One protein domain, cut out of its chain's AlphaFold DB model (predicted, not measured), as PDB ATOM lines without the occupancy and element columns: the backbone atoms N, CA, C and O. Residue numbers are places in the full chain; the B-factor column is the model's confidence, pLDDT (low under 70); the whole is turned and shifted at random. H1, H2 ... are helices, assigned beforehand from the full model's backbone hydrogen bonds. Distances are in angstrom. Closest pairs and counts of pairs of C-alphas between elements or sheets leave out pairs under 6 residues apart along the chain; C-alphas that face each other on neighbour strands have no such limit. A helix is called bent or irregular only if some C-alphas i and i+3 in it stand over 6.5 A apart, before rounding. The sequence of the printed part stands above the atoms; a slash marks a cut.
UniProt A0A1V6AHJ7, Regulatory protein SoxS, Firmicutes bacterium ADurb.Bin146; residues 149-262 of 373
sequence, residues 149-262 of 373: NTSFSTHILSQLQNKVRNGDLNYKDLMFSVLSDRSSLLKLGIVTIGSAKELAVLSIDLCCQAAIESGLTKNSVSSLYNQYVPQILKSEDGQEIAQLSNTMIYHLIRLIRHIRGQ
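AT A GLANCE: This is residues 149 to 262 of the 373 residues of the protein "Regulatory protein SoxS" of Firmicutes bacterium ADurb.Bin146 (UniProt A0A1V6AHJ7). The long helices H6, H4 and H5 run side by side as a triangle; H1, in a hairpin with H2, packs across H4 and H6, with short H3 at one end. H1, H2, H4, H5 and H6 form an up-and-down bundle, each running against the one before. The 114 printed residues, with six named helices in order H1 to H6 and no named strand, are all helix in class and compact: radius of gyration of the C-alphas 13.5 A, spans 41 by 29 by 19 A.

IN THESE COORDINATES: H6, residues 238 to 261, measures 33.7 A and ends at C-alpha 261 (29.801, 94.933, 301.182). H4, 193 to 213, measures 30.3 A; H5, 218 to 234, 24.1 A, is only just irregular, C-alphas 227 and 230 being 6.8 A apart. H1, 149 to 166, 25.5 A, begins at (0.834, 73.208, 305.143); H2 is 171 to 180, H3 182 to 187.

HOW THE PARTS SIT: H6 touches H4, the same way at a shallow 5 degrees, closest C-alphas Gly 238 and Ile 193, 5.8 A. Residues 157 to 165 of H1 touch H4 at a steep 42 degrees, closest C-alphas Arg 165 and Ala 210, 5.0 A. Every O i to N i+4 pair is within hydrogen-bond range except in H5, 11 of 13.

THE WHOLE: The printed part has no cut; its links are tight. Confidence is under 70 at 17 residues, among them 149 to 152.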
ATOM      1  N   ASN A 149       0.271  72.863 306.461       55.09
ATOM      2  CA  ASN A 149       0.834  73.208 305.143       55.09
ATOM      3  C   ASN A 149       0.909  74.718 304.854       55.09
ATOM      4  O   ASN A 149       1.881  75.175 304.249       55.09
ATOM      5  N   THR A 150      -0.056  75.514 305.320       58.97
ATOM      6  CA  THR A 150       0.027  76.986 305.275       58.97
ATOM      7  C   THR A 150       1.178  77.498 306.137       58.97
ATOM      8  O   THR A 150       1.862  78.446 305.754       58.97
ATOM      9  N   SER A 151       1.445  76.851 307.273       63.34
ATOM     10  CA  SER A 151       2.612  77.149 308.111       63.34
ATOM     11  C   SER A 151       3.913  76.784 307.390       63.34
ATOM     12  O   SER A 151       4.844  77.581 307.360       63.34
ATOM     13  N   PHE A 152       3.970  75.636 306.710       65.00
ATOM     14  CA  PHE A 152       5.151  75.203 305.960       65.00
ATOM     15  C   PHE A 152       5.488  76.145 304.796       65.00
ATOM     16  O   PHE A 152       6.624  76.609 304.691       65.00
ATOM     17  N   SER A 153       4.510  76.489 303.951       72.00
ATOM     18  CA  SER A 153       4.727  77.390 302.812       72.00
ATOM     19  C   SER A 153       5.131  78.795 303.265       72.00
ATOM     20  O   SER A 153       6.129  79.336 302.786       72.00
ATOM     21  N   THR A 154       4.436  79.364 304.254       76.00
ATOM     22  CA  THR A 154       4.792  80.674 304.822       76.00
ATOM     23  C   THR A 154       6.156  80.651 305.513       76.00
ATOM     24  O   THR A 154       6.918  81.618 305.416       76.00
ATOM     25  N   HIS A 155       6.529  79.540 306.152       81.94
ATOM     26  CA  HIS A 155       7.835  79.380 306.777       81.94
ATOM     27  C   HIS A 155       8.967  79.344 305.743       81.94
ATOM     28  O   HIS A 155       9.917  80.115 305.859       81.94
ATOM     29  N   ILE A 156       8.856  78.519 304.698       83.00
ATOM     30  CA  ILE A 156       9.872  78.430 303.637       83.00
ATOM     31  C   ILE A 156      10.024  79.772 302.913       83.00
ATOM     32  O   ILE A 156      11.143  80.261 302.741       83.00
ATOM     33  N   LEU A 157       8.908  80.407 302.549       84.62
ATOM     34  CA  LEU A 157       8.919  81.698 301.866       84.62
ATOM     35  C   LEU A 157       9.518  82.807 302.744       84.62
ATOM     36  O   LEU A 157      10.331  83.595 302.258       84.62
ATOM     37  N   SER A 158       9.201  82.845 304.043       85.31
ATOM     38  CA  SER A 158       9.781  83.831 304.967       85.31
ATOM     39  C   SER A 158      11.272  83.594 305.225       85.31
ATOM     40  O   SER A 158      12.042  84.556 305.307       85.31
ATOM     41  N   GLN A 159      11.725  82.337 305.292       87.94
ATOM     42  CA  GLN A 159      13.151  82.018 305.362       87.94
ATOM     43  C   GLN A 159      13.893  82.466 304.101       87.94
ATOM     44  O   GLN A 159      14.939  83.111 304.212       87.94
ATOM     45  N   LEU A 160      13.353  82.170 302.914       88.12
ATOM     46  CA  LEU A 160      13.936  82.596 301.643       88.12
ATOM     47  C   LEU A 160      14.036  84.125 301.583       88.12
ATOM     48  O   LEU A 160      15.110  84.666 301.312       88.12
ATOM     49  N   GLN A 161      12.949  84.819 301.927       90.25
ATOM     50  CA  GLN A 161      12.900  86.277 301.972       90.25
ATOM     51  C   GLN A 161      13.961  86.851 302.923       90.25
ATOM     52  O   GLN A 161      14.689  87.770 302.553       90.25
ATOM     53  N   ASN A 162      14.103  86.285 304.127       86.75
ATOM     54  CA  ASN A 162      15.112  86.710 305.101       86.75
ATOM     55  C   ASN A 162      16.544  86.466 304.614       86.75
ATOM     56  O   ASN A 162      17.413  87.314 304.821       86.75
ATOM     57  N   LYS A 163      16.804  85.338 303.948       86.88
ATOM     58  CA  LYS A 163      18.121  85.043 303.372       86.88
ATOM     59  C   LYS A 163      18.471  86.011 302.249       86.88
ATOM     60  O   LYS A 163      19.569  86.565 302.260       86.88
ATOM     61  N   VAL A 164      17.530  86.297 301.347       89.38
ATOM     62  CA  VAL A 164      17.717  87.308 300.296       89.38
ATOM     63  C   VAL A 164      17.948  88.677 300.908       89.38
ATOM     64  O   VAL A 164      18.956  89.307 300.594       89.38
ATOM     65  N   ARG A 165      17.086  89.094 301.845       86.38
ATOM     66  CA  ARG A 165      17.231  90.355 302.574       86.38
ATOM     67  C   ARG A 165      18.628  90.458 303.165       86.38
ATOM     68  O   ARG A 165      19.273  91.475 303.006       86.38
ATOM     69  N   ASN A 166      19.154  89.399 303.775       80.19
ATOM     70  CA  ASN A 166      20.481  89.419 304.389       80.19
ATOM     71  C   ASN A 166      21.661  89.228 303.426       80.19
ATOM     72  O   ASN A 166      22.813  89.325 303.851       80.19
ATOM     73  N   GLY A 167      21.400  89.008 302.137       78.50
ATOM     74  CA  GLY A 167      22.427  88.659 301.164       78.50
ATOM     75  C   GLY A 167      23.111  87.325 301.488       78.50
ATOM     76  O   GLY A 167      24.299  87.162 301.206       78.50
ATOM     77  N   ASP A 168      22.408  86.390 302.125       78.50
ATOM     78  CA  ASP A 168      22.921  85.082 302.536       78.50
ATOM     79  C   ASP A 168      22.964  84.109 301.344       78.50
ATOM     80  O   ASP A 168      21.935  83.761 300.770       78.50
ATOM     81  N   LEU A 169      24.162  83.640 300.980       75.81
ATOM     82  CA  LEU A 169      24.353  82.671 299.893       75.81
ATOM     83  C   LEU A 169      23.899  81.250 300.269       75.81
ATOM     84  O   LEU A 169      23.661  80.445 299.369       75.81
ATOM     85  N   ASN A 170      23.681  80.970 301.558       75.44
ATOM     86  CA  ASN A 170      23.160  79.694 302.052       75.44
ATOM     87  C   ASN A 170      21.644  79.546 301.807       75.44
ATOM     88  O   ASN A 170      20.983  78.712 302.423       75.44
ATOM     89  N   TYR A 171      21.038  80.382 300.956       83.25
ATOM     90  CA  TYR A 171      19.690  80.143 300.425       83.25
ATOM     91  C   TYR A 171      19.649  78.923 299.502       83.25
ATOM     92  O   TYR A 171      18.602  78.301 299.371       83.25
ATOM     93  N   LYS A 172      20.790  78.552 298.902       77.31
ATOM     94  CA  LYS A 172      20.894  77.368 298.046       77.31
ATOM     95  C   LYS A 172      20.554  76.087 298.796       77.31
ATOM     96  O   LYS A 172      19.878  75.246 298.224       77.31
ATOM     97  N   ASP A 173      20.948  75.974 300.062       75.25
ATOM     98  CA  ASP A 173      20.654  74.794 300.882       75.25
ATOM     99  C   ASP A 173      19.151  74.671 301.163       75.25
ATOM    100  O   ASP A 173      18.601  73.577 301.106       75.25
ATOM    101  N   LEU A 174      18.476  75.807 301.384       79.56
ATOM    102  CA  LEU A 174      17.019  75.873 301.544       79.56
ATOM    103  C   LEU A 174      16.298  75.499 300.242       79.56
ATOM    104  O   LEU A 174      15.355  74.714 300.250       79.56
ATOM    105  N   MET A 175      16.748  76.045 299.110       81.00
ATOM    106  CA  MET A 175      16.183  75.696 297.805       81.00
ATOM    107  C   MET A 175      16.419  74.219 297.487       81.00
ATOM    108  O   MET A 175      15.518  73.541 297.006       81.00
ATOM    109  N   PHE A 176      17.603  73.697 297.801       74.00
ATOM    110  CA  PHE A 176      17.935  72.293 297.614       74.00
ATOM    111  C   PHE A 176      17.075  71.387 298.496       74.00
ATOM    112  O   PHE A 176      16.543  70.405 297.989       74.00
ATOM    113  N   SER A 177      16.879  71.709 299.779       71.31
ATOM    114  CA  SER A 177      16.061  70.881 300.675       71.31
ATOM    115  C   SER A 177      14.607  70.798 300.217       71.31
ATOM    116  O   SER A 177      13.998  69.743 300.330       71.31
ATOM    117  N   VAL A 178      14.066  71.878 299.650       74.19
ATOM    118  CA  VAL A 178      12.702  71.902 299.099       74.19
ATOM    119  C   VAL A 178      12.606  71.153 297.769       74.19
ATOM    120  O   VAL A 178      11.661  70.402 297.563       74.19
ATOM    121  N   LEU A 179      13.567  71.353 296.861       70.00
ATOM    122  CA  LEU A 179      13.529  70.775 295.513       70.00
ATOM    123  C   LEU A 179      13.894  69.285 295.483       70.00
ATOM    124  O   LEU A 179      13.435  68.563 294.601       70.00
ATOM    125  N   SER A 180      14.722  68.827 296.425       66.69
ATOM    126  CA  SER A 180      15.131  67.421 296.536       66.69
ATOM    127  C   SER A 180      14.133  66.558 297.307       66.69
ATOM    128  O   SER A 180      14.111  65.342 297.124       66.69
ATOM    129  N   ASP A 181      13.289  67.165 298.144       68.00
ATOM    130  CA  ASP A 181      12.274  66.452 298.906       68.00
ATOM    131  C   ASP A 181      10.917  66.494 298.199       68.00
ATOM    132  O   ASP A 181      10.191  67.492 298.204       68.00
ATOM    133  N   ARG A 182      10.532  65.347 297.641       65.88
ATOM    134  CA  ARG A 182       9.229  65.146 297.007       65.88
ATOM    135  C   ARG A 182       8.064  65.510 297.931       65.88
ATOM    136  O   ARG A 182       7.065  66.057 297.467       65.88
ATOM    137  N   SER A 183       8.176  65.214 299.226       66.62
ATOM    138  CA  SER A 183       7.106  65.510 300.177       66.62
ATOM    139  C   SER A 183       6.934  67.020 300.373       66.62
ATOM    140  O   SER A 183       5.806  67.507 300.419       66.62
ATOM    141  N   SER A 184       8.033  67.777 300.368       69.50
ATOM    142  CA  SER A 184       8.026  69.242 300.386       69.50
ATOM    143  C   SER A 184       7.385  69.838 299.130       69.50
ATOM    144  O   SER A 184       6.565  70.749 299.248       69.50
ATOM    145  N   LEU A 185       7.681  69.307 297.938       70.50
ATOM    146  CA  LEU A 185       7.053  69.753 296.683       70.50
ATOM    147  C   LEU A 185       5.533  69.552 296.703       70.50
ATOM    148  O   LEU A 185       4.784  70.468 296.369       70.50
ATOM    149  N   LEU A 186       5.074  68.388 297.173       68.38
ATOM    150  CA  LEU A 186       3.648  68.091 297.327       68.38
ATOM    151  C   LEU A 186       2.976  69.008 298.358       68.38
ATOM    152  O   LEU A 186       1.882  69.508 298.104       68.38
ATOM    153  N   LYS A 187       3.637  69.289 299.491       69.25
ATOM    154  CA  LYS A 187       3.133  70.236 300.502       69.25
ATOM    155  C   LYS A 187       3.005  71.662 299.968       69.25
ATOM    156  O   LYS A 187       2.129  72.401 300.411       69.25
ATOM    157  N   LEU A 188       3.856  72.034 299.014       67.38
ATOM    158  CA  LEU A 188       3.802  73.310 298.300       67.38
ATOM    159  C   LEU A 188       2.835  73.296 297.103       67.38
ATOM    160  O   LEU A 188       2.723  74.309 296.417       67.38
ATOM    161  N   GLY A 189       2.150  72.179 296.841       67.62
ATOM    162  CA  GLY A 189       1.227  72.037 295.713       67.62
ATOM    163  C   GLY A 189       1.917  71.969 294.348       67.62
ATOM    164  O   GLY A 189       1.262  72.142 293.323       67.62
ATOM    165  N   ILE A 190       3.229  71.715 294.310       70.25
ATOM    166  CA  ILE A 190       4.018  71.673 293.077       70.25
ATOM    167  C   ILE A 190       3.915  70.279 292.462       70.25
ATOM    168  O   ILE A 190       4.732  69.394 292.714       70.25
ATOM    169  N   VAL A 191       2.884  70.087 291.649       67.50
ATOM    170  CA  VAL A 191       2.581  68.802 291.009       67.50
ATOM    171  C   VAL A 191       2.761  68.892 289.494       67.50
ATOM    172  O   VAL A 191       3.291  67.975 288.873       67.50
ATOM    173  N   THR A 192       2.369  70.019 288.905       70.75
ATOM    174  CA  THR A 192       2.426  70.295 287.463       70.75
ATOM    175  C   THR A 192       3.488  71.338 287.142       70.75
ATOM    176  O   THR A 192       3.881  72.135 288.003       70.75
ATOM    177  N   ILE A 193       3.891  71.418 285.872       76.12
ATOM    178  CA  ILE A 193       4.735  72.522 285.390       76.12
ATOM    179  C   ILE A 193       4.051  73.874 285.657       76.12
ATOM    180  O   ILE A 193       4.712  74.837 286.040       76.12
ATOM    181  N   GLY A 194       2.721  73.944 285.517       76.00
ATOM    182  CA  GLY A 194       1.934  75.142 285.832       76.00
ATOM    183  C   GLY A 194       2.122  75.601 287.280       76.00
ATOM    184  O   GLY A 194       2.553  76.728 287.514       76.00
ATOM    185  N   SER A 195       1.917  74.701 288.246       76.19
ATOM    186  CA  SER A 195       2.123  75.003 289.672       76.19
ATOM    187  C   SER A 195       3.577  75.371 290.003       76.19
ATOM    188  O   SER A 195       3.831  76.240 290.838       76.19
ATOM    189  N   ALA A 196       4.552  74.777 289.301       81.12
ATOM    190  CA  ALA A 196       5.961  75.136 289.445       81.12
ATOM    191  C   ALA A 196       6.239  76.569 288.960       81.12
ATOM    192  O   ALA A 196       6.959  77.310 289.629       81.12
ATOM    193  N   LYS A 197       5.641  76.989 287.834       85.88
ATOM    194  CA  LYS A 197       5.738  78.369 287.329       85.88
ATOM    195  C   LYS A 197       5.120  79.366 288.299       85.88
ATOM    196  O   LYS A 197       5.746  80.382 288.591       85.88
ATOM    197  N   GLU A 198       3.922  79.077 288.797       84.25
ATOM    198  CA  GLU A 198       3.216  79.944 289.745       84.25
ATOM    199  C   GLU A 198       4.050  80.171 291.006       84.25
ATOM    200  O   GLU A 198       4.306  81.317 291.382       84.25
ATOM    201  N   LEU A 199       4.568  79.097 291.609       84.00
ATOM    202  CA  LEU A 199       5.411  79.231 292.790       84.00
ATOM    203  C   LEU A 199       6.741  79.930 292.484       84.00
ATOM    204  O   LEU A 199       7.201  80.741 293.287       84.00
ATOM    205  N   ALA A 200       7.358  79.657 291.332       88.25
ATOM    206  CA  ALA A 200       8.585  80.336 290.927       88.25
ATOM    207  C   ALA A 200       8.368  81.854 290.830       88.25
ATOM    208  O   ALA A 200       9.157  82.611 291.397       88.25
ATOM    209  N   VAL A 201       7.280  82.303 290.198       90.62
ATOM    210  CA  VAL A 201       6.937  83.730 290.100       90.62
ATOM    211  C   VAL A 201       6.671  84.330 291.480       90.62
ATOM    212  O   VAL A 201       7.279  85.343 291.815       90.62
ATOM    213  N   LEU A 202       5.878  83.663 292.327       89.00
ATOM    214  CA  LEU A 202       5.620  84.113 293.702       89.00
ATOM    215  C   LEU A 202       6.913  84.246 294.520       89.00
ATOM    216  O   LEU A 202       7.121  85.238 295.220       89.00
ATOM    217  N   SER A 203       7.810  83.264 294.417       88.12
ATOM    218  CA  SER A 203       9.102  83.290 295.108       88.12
ATOM    219  C   SER A 203       9.980  84.445 294.620       88.12
ATOM    220  O   SER A 203      10.599  85.138 295.430       88.12
ATOM    221  N   ILE A 204       9.983  84.707 293.310       93.06
ATOM    222  CA  ILE A 204      10.711  85.814 292.693       93.06
ATOM    223  C   ILE A 204      10.147  87.156 293.158       93.06
ATOM    224  O   ILE A 204      10.928  88.024 293.542       93.06
ATOM    225  N   ASP A 205       8.825  87.327 293.172       92.75
ATOM    226  CA  ASP A 205       8.174  88.560 293.621       92.75
ATOM    227  C   ASP A 205       8.556  88.891 295.070       92.75
ATOM    228  O   ASP A 205       8.953  90.019 295.378       92.75
ATOM    229  N   LEU A 206       8.542  87.887 295.952       91.62
ATOM    230  CA  LEU A 206       8.972  88.028 297.347       91.62
ATOM    231  C   LEU A 206      10.456  88.396 297.468       91.62
ATOM    232  O   LEU A 206      10.828  89.262 298.268       91.62
ATOM    233  N   CYS A 207      11.317  87.773 296.661       93.75
ATOM    234  CA  CYS A 207      12.745  88.082 296.634       93.75
ATOM    235  C   CYS A 207      13.010  89.500 296.105       93.75
ATOM    236  O   CYS A 207      13.861  90.204 296.646       93.75
ATOM    237  N   CYS A 208      12.266  89.945 295.092       94.06
ATOM    238  CA  CYS A 208      12.319  91.304 294.555       94.06
ATOM    239  C   CYS A 208      11.922  92.343 295.611       94.06
ATOM    240  O   CYS A 208      12.601  93.359 295.759       94.06
ATOM    241  N   GLN A 209      10.866  92.079 296.385       92.75
ATOM    242  CA  GLN A 209      10.464  92.941 297.501       92.75
ATOM    243  C   GLN A 209      11.571  93.029 298.561       92.75
ATOM    244  O   GLN A 209      12.008  94.128 298.903       92.75
ATOM    245  N   ALA A 210      12.111  91.887 299.003       91.12
ATOM    246  CA  ALA A 210      13.214  91.838 299.969       91.12
ATOM    247  C   ALA A 210      14.483  92.553 299.475       91.12
ATOM    248  O   ALA A 210      15.209  93.180 300.252       91.12
ATOM    249  N   ALA A 211      14.754  92.460 298.174       89.50
ATOM    250  CA  ALA A 211      15.851  93.137 297.502       89.50
ATOM    251  C   ALA A 211      15.695  94.663 297.539       89.50
ATOM    252  O   ALA A 211      16.643  95.362 297.906       89.50
ATOM    253  N   ILE A 212      14.505  95.178 297.220       87.12
ATOM    254  CA  ILE A 212      14.199  96.616 297.273       87.12
ATOM    255  C   ILE A 212      14.310  97.139 298.710       87.12
ATOM    256  O   ILE A 212      14.958  98.157 298.943       87.12
ATOM    257  N   GLU A 213      13.757  96.415 299.688       87.06
ATOM    258  CA  GLU A 213      13.890  96.742 301.118       87.06
ATOM    259  C   GLU A 213      15.351  96.779 301.584       87.06
ATOM    260  O   GLU A 213      15.701  97.509 302.508       87.06
ATOM    261  N   SER A 214      16.219  96.004 300.933       80.19
ATOM    262  CA  SER A 214      17.650  95.941 301.233       80.19
ATOM    263  C   SER A 214      18.477  97.044 300.569       80.19
ATOM    264  O   SER A 214      19.699  97.039 300.719       80.19
ATOM    265  N   GLY A 215      17.833  97.975 299.856       76.56
ATOM    266  CA  GLY A 215      18.468  99.142 299.244       76.56
ATOM    267  C   GLY A 215      18.688  99.043 297.734       76.56
ATOM    268  O   GLY A 215      19.270  99.960 297.158       76.56
ATOM    269  N   LEU A 216      18.233  97.972 297.068       79.44
ATOM    270  CA  LEU A 216      18.306  97.907 295.607       79.44
ATOM    271  C   LEU A 216      17.314  98.859 294.945       79.44
ATOM    272  O   LEU A 216      16.173  99.017 295.381       79.44
ATOM    273  N   THR A 217      17.733  99.465 293.832       77.31
ATOM    274  CA  THR A 217      16.832 100.314 293.050       77.31
ATOM    275  C   THR A 217      15.775  99.470 292.341       77.31
ATOM    276  O   THR A 217      16.046  98.370 291.849       77.31
ATOM    277  N   LYS A 218      14.564 100.024 292.222       82.75
ATOM    278  CA  LYS A 218      13.467  99.379 291.487       82.75
ATOM    279  C   LYS A 218      13.845  99.071 290.036       82.75
ATOM    280  O   LYS A 218      13.406  98.052 289.515       82.75
ATOM    281  N   ASN A 219      14.684  99.894 289.404       73.69
ATOM    282  CA  ASN A 219      15.120  99.692 288.020       73.69
ATOM    283  C   ASN A 219      16.014  98.455 287.878       73.69
ATOM    284  O   ASN A 219      15.762  97.627 287.006       73.69
ATOM    285  N   SER A 220      17.007  98.289 288.760       75.00
ATOM    286  CA  SER A 220      17.897  97.117 288.747       75.00
ATOM    287  C   SER A 220      17.116  95.817 288.965       75.00
ATOM    288  O   SER A 220      17.338  94.832 288.264       75.00
ATOM    289  N   VAL A 221      16.153  95.829 289.892       86.12
ATOM    290  CA  VAL A 221      15.282  94.673 290.158       86.12
ATOM    291  C   VAL A 221      14.347  94.400 288.976       86.12
ATOM    292  O   VAL A 221      14.241  93.257 288.540       86.12
ATOM    293  N   SER A 222      13.733  95.438 288.401       80.88
ATOM    294  CA  SER A 222      12.835  95.301 287.242       80.88
ATOM    295  C   SER A 222      13.563  94.780 286.003       80.88
ATOM    296  O   SER A 222      13.001  94.004 285.238       80.88
ATOM    297  N   SER A 223      14.825  95.171 285.803       78.81
ATOM    298  CA  SER A 223      15.653  94.662 284.706       78.81
ATOM    299  C   SER A 223      15.873  93.151 284.819       78.81
ATOM    300  O   SER A 223      15.625  92.434 283.852       78.81
ATOM    301  N   LEU A 224      16.244  92.658 286.009       84.00
ATOM    302  CA  LEU A 224      16.360  91.219 286.262       84.00
ATOM    303  C   LEU A 224      15.006  90.518 286.104       84.00
ATOM    304  O   LEU A 224      14.917  89.498 285.428       84.00
ATOM    305  N   TYR A 225      13.939  91.083 286.662       92.44
ATOM    306  CA  TYR A 225      12.595  90.516 286.553       92.44
ATOM    307  C   TYR A 225      12.176  90.298 285.095       92.44
ATOM    308  O   TYR A 225      11.830  89.186 284.696       92.44
ATOM    309  N   ASN A 226      12.304  91.342 284.274       87.38
ATOM    310  CA  ASN A 226      11.954  91.306 282.856       87.38
ATOM    311  C   ASN A 226      12.868  90.390 282.032       87.38
ATOM    312  O   ASN A 226      12.479  89.955 280.950       87.38
ATOM    313  N   GLN A 227      14.068  90.079 282.527       86.69
ATOM    314  CA  GLN A 227      14.960  89.114 281.896       86.69
ATOM    315  C   GLN A 227      14.524  87.668 282.173       86.69
ATOM    316  O   GLN A 227      14.489  86.867 281.239       86.69
ATOM    317  N   TYR A 228      14.214  87.317 283.425       90.06
ATOM    318  CA  TYR A 228      14.032  85.919 283.842       90.06
ATOM    319  C   TYR A 228      12.578  85.436 283.791       90.06
ATOM    320  O   TYR A 228      12.324  84.325 283.325       90.06
ATOM    321  N   VAL A 229      11.610  86.251 284.217       93.19
ATOM    322  CA  VAL A 229      10.207  85.815 284.345       93.19
ATOM    323  C   VAL A 229       9.591  85.380 283.008       93.19
ATOM    324  O   VAL A 229       8.973  84.316 282.970       93.19
ATOM    325  N   PRO A 230       9.805  86.082 281.875       92.75
ATOM    326  CA  PRO A 230       9.288  85.615 280.588       92.75
ATOM    327  C   PRO A 230       9.854  84.258 280.143       92.75
ATOM    328  O   PRO A 230       9.171  83.531 279.427       92.75
ATOM    329  N   GLN A 231      11.084  83.915 280.543       90.56
ATOM    330  CA  GLN A 231      11.695  82.616 280.232       90.56
ATOM    331  C   GLN A 231      11.067  81.510 281.088       90.56
ATOM    332  O   GLN A 231      10.673  80.479 280.554       90.56
ATOM    333  N   ILE A 232      10.854  81.776 282.381       90.56
ATOM    334  CA  ILE A 232      10.161  80.859 283.300       90.56
ATOM    335  C   ILE A 232       8.747  80.546 282.801       90.56
ATOM    336  O   ILE A 232       8.352  79.385 282.737       90.56
ATOM    337  N   LEU A 233       7.989  81.567 282.392       90.19
ATOM    338  CA  LEU A 233       6.616  81.381 281.918       90.19
ATOM    339  C   LEU A 233       6.536  80.576 280.610       90.19
ATOM    340  O   LEU A 233       5.545  79.876 280.390       90.19
ATOM    341  N   LYS A 234       7.569  80.641 279.760       90.38
ATOM    342  CA  LYS A 234       7.645  79.899 278.490       90.38
ATOM    343  C   LYS A 234       8.181  78.476 278.629       90.38
ATOM    344  O   LYS A 234       7.869  77.663 277.769       90.38
ATOM    345  N   SER A 235       8.965  78.184 279.662       86.75
ATOM    346  CA  SER A 235       9.598  76.873 279.840       86.75
ATOM    347  C   SER A 235       8.568  75.750 280.017       86.75
ATOM    348  O   SER A 235       7.529  75.941 280.645       86.75
ATOM    349  N   GLU A 236       8.847  74.573 279.468       81.88
ATOM    350  CA  GLU A 236       8.060  73.345 279.677       81.88
ATOM    351  C   GLU A 236       8.846  72.308 280.495       81.88
ATOM    352  O   GLU A 236       8.470  71.144 280.568       81.88
ATOM    353  N   ASP A 237       9.939  72.733 281.132       76.88
ATOM    354  CA  ASP A 237      10.791  71.883 281.950       76.88
ATOM    355  C   ASP A 237      10.882  72.444 283.376       76.88
ATOM    356  O   ASP A 237      11.344  73.562 283.618       76.88
ATOM    357  N   GLY A 238      10.443  71.645 284.351       73.00
ATOM    358  CA  GLY A 238      10.512  72.000 285.768       73.00
ATOM    359  C   GLY A 238      11.942  72.245 286.260       73.00
ATOM    360  O   GLY A 238      12.160  73.115 287.106       73.00
ATOM    361  N   GLN A 239      12.932  71.540 285.700       75.06
ATOM    362  CA  GLN A 239      14.337  71.750 286.046       75.06
ATOM    363  C   GLN A 239      14.839  73.101 285.532       75.06
ATOM    364  O   GLN A 239      15.477  73.842 286.283       75.06
ATOM    365  N   GLU A 240      14.496  73.467 284.298       80.06
ATOM    366  CA  GLU A 240      14.815  74.781 283.731       80.06
ATOM    367  C   GLU A 240      14.159  75.911 284.546       80.06
ATOM    368  O   GLU A 240      14.821  76.891 284.896       80.06
ATOM    369  N   ILE A 241      12.891  75.753 284.951       85.38
ATOM    370  CA  ILE A 241      12.190  76.701 285.838       85.38
ATOM    371  C   ILE A 241      12.948  76.881 287.162       85.38
ATOM    372  O   ILE A 241      13.201  78.015 287.595       85.38
ATOM    373  N   ALA A 242      13.351  75.781 287.803       82.31
ATOM    374  CA  ALA A 242      14.119  75.805 289.046       82.31
ATOM    375  C   ALA A 242      15.506  76.456 288.863       82.31
ATOM    376  O   ALA A 242      15.981  77.188 289.734       82.31
ATOM    377  N   GLN A 243      16.167  76.238 287.727       81.62
ATOM    378  CA  GLN A 243      17.462  76.847 287.414       81.62
ATOM    379  C   GLN A 243      17.353  78.358 287.166       81.62
ATOM    380  O   GLN A 243      18.141  79.134 287.720       81.62
ATOM    381  N   LEU A 244      16.374  78.796 286.369       85.12
ATOM    382  CA  LEU A 244      16.142  80.209 286.058       85.12
ATOM    383  C   LEU A 244      15.800  81.008 287.321       85.12
ATOM    384  O   LEU A 244      16.406  82.053 287.575       85.12
ATOM    385  N   SER A 245      14.889  80.484 288.144       89.44
ATOM    386  CA  SER A 245      14.522  81.081 289.434       89.44
ATOM    387  C   SER A 245      15.721  81.174 290.384       89.44
ATOM    388  O   SER A 245      16.032  82.260 290.881       89.44
ATOM    389  N   ASN A 246      16.481  80.088 290.565       87.06
ATOM    390  CA  ASN A 246      17.688  80.090 291.399       87.06
ATOM    391  C   ASN A 246      18.757  81.080 290.915       87.06
ATOM    392  O   ASN A 246      19.424  81.718 291.737       87.06
ATOM    393  N   THR A 247      18.920  81.222 289.598       82.81
ATOM    394  CA  THR A 247      19.871  82.161 288.988       82.81
ATOM    395  C   THR A 247      19.454  83.608 289.234       82.81
ATOM    396  O   THR A 247      20.288  84.442 289.592       82.81
ATOM    397  N   MET A 248      18.161  83.913 289.114       90.50
ATOM    398  CA  MET A 248      17.648  85.244 289.424       90.50
ATOM    399  C   MET A 248      17.853  85.598 290.903       90.50
ATOM    400  O   MET A 248      18.372  86.673 291.212       90.50
ATOM    401  N   ILE A 249      17.518  84.685 291.821       90.50
ATOM    402  CA  ILE A 249      17.717  84.882 293.268       90.50
ATOM    403  C   ILE A 249      19.207  85.089 293.584       90.50
ATOM    404  O   ILE A 249      19.561  85.985 294.355       90.50
ATOM    405  N   TYR A 250      20.095  84.325 292.938       83.62
ATOM    406  CA  TYR A 250      21.543  84.505 293.057       83.62
ATOM    407  C   TYR A 250      21.978  85.920 292.655       83.62
ATOM    408  O   TYR A 250      22.738  86.562 293.383       83.62
ATOM    409  N   HIS A 251      21.491  86.423 291.515       82.94
ATOM    410  CA  HIS A 251      21.793  87.774 291.039       82.94
ATOM    411  C   HIS A 251      21.304  88.851 292.006       82.94
ATOM    412  O   HIS A 251      22.069  89.762 292.324       82.94
ATOM    413  N   LEU A 252      20.086  88.717 292.539       87.94
ATOM    414  CA  LEU A 252      19.564  89.635 293.555       87.94
ATOM    415  C   LEU A 252      20.463  89.659 294.795       87.94
ATOM    416  O   LEU A 252      20.928  90.725 295.194       87.94
ATOM    417  N   ILE A 253      20.788  88.494 295.362       86.62
ATOM    418  CA  ILE A 253      21.672  88.388 296.532       86.62
ATOM    419  C   ILE A 253      23.043  88.997 296.248       86.62
ATOM    420  O   ILE A 253      23.605  89.687 297.095       86.62
ATOM    421  N   ARG A 254      23.593  88.772 295.056       82.62
ATOM    422  CA  ARG A 254      24.873  89.352 294.654       82.62
ATOM    423  C   ARG A 254      24.845  90.874 294.611       82.62
ATOM    424  O   ARG A 254      25.795  91.482 295.100       82.62
ATOM    425  N   LEU A 255      23.784  91.468 294.074       80.19
ATOM    426  CA  LEU A 255      23.607  92.919 294.065       80.19
ATOM    427  C   LEU A 255      23.408  93.469 295.489       80.19
ATOM    428  O   LEU A 255      24.024  94.466 295.852       80.19
ATOM    429  N   ILE A 256      22.642  92.779 296.341       85.19
ATOM    430  CA  ILE A 256      22.474  93.145 297.761       85.19
ATOM    431  C   ILE A 256      23.817  93.103 298.497       85.19
ATOM    432  O   ILE A 256      24.164  94.034 299.220       85.19
ATOM    433  N   ARG A 257      24.598  92.033 298.314       79.56
ATOM    434  CA  ARG A 257      25.935  91.898 298.911       79.56
ATOM    435  C   ARG A 257      26.906  92.939 298.383       79.56
ATOM    436  O   ARG A 257      27.795  93.331 299.125       79.56
ATOM    437  N   HIS A 258      26.763  93.366 297.132       73.19
ATOM    438  CA  HIS A 258      27.557  94.464 296.596       73.19
ATOM    439  C   HIS A 258      27.233  95.763 297.337       73.19
ATOM    440  O   HIS A 258      28.138  96.330 297.936       73.19
ATOM    441  N   ILE A 259      25.955  96.133 297.459       71.19
ATOM    442  CA  ILE A 259      25.525  97.323 298.217       71.19
ATOM    443  C   ILE A 259      25.959  97.259 299.690       71.19
ATOM    444  O   ILE A 259      26.440  98.246 300.238       71.19
ATOM    445  N   ARG A 260      25.818  96.100 300.346       69.75
ATOM    446  CA  ARG A 260      26.136  95.919 301.778       69.75
ATOM    447  C   ARG A 260      27.623  95.726 302.069       69.75
ATOM    448  O   ARG A 260      28.076  96.018 303.170       69.75
ATOM    449  N   GLY A 261      28.361  95.172 301.111       58.03
ATOM    450  CA  GLY A 261      29.801  94.933 301.182       58.03
ATOM    451  C   GLY A 261      30.630  96.162 300.817       58.03
ATOM    452  O   GLY A 261      31.836  96.171 301.066       58.03
ATOM    453  N   GLN A 262      30.002  97.212 300.280       49.25
ATOM    454  CA  GLN A 262      30.630  98.519 300.203       49.25
ATOM    455  C   GLN A 262      30.844  99.045 301.629       49.25
ATOM    456  O   GLN A 262      29.918  99.496 302.303       49.25
TER     457      GLN A 262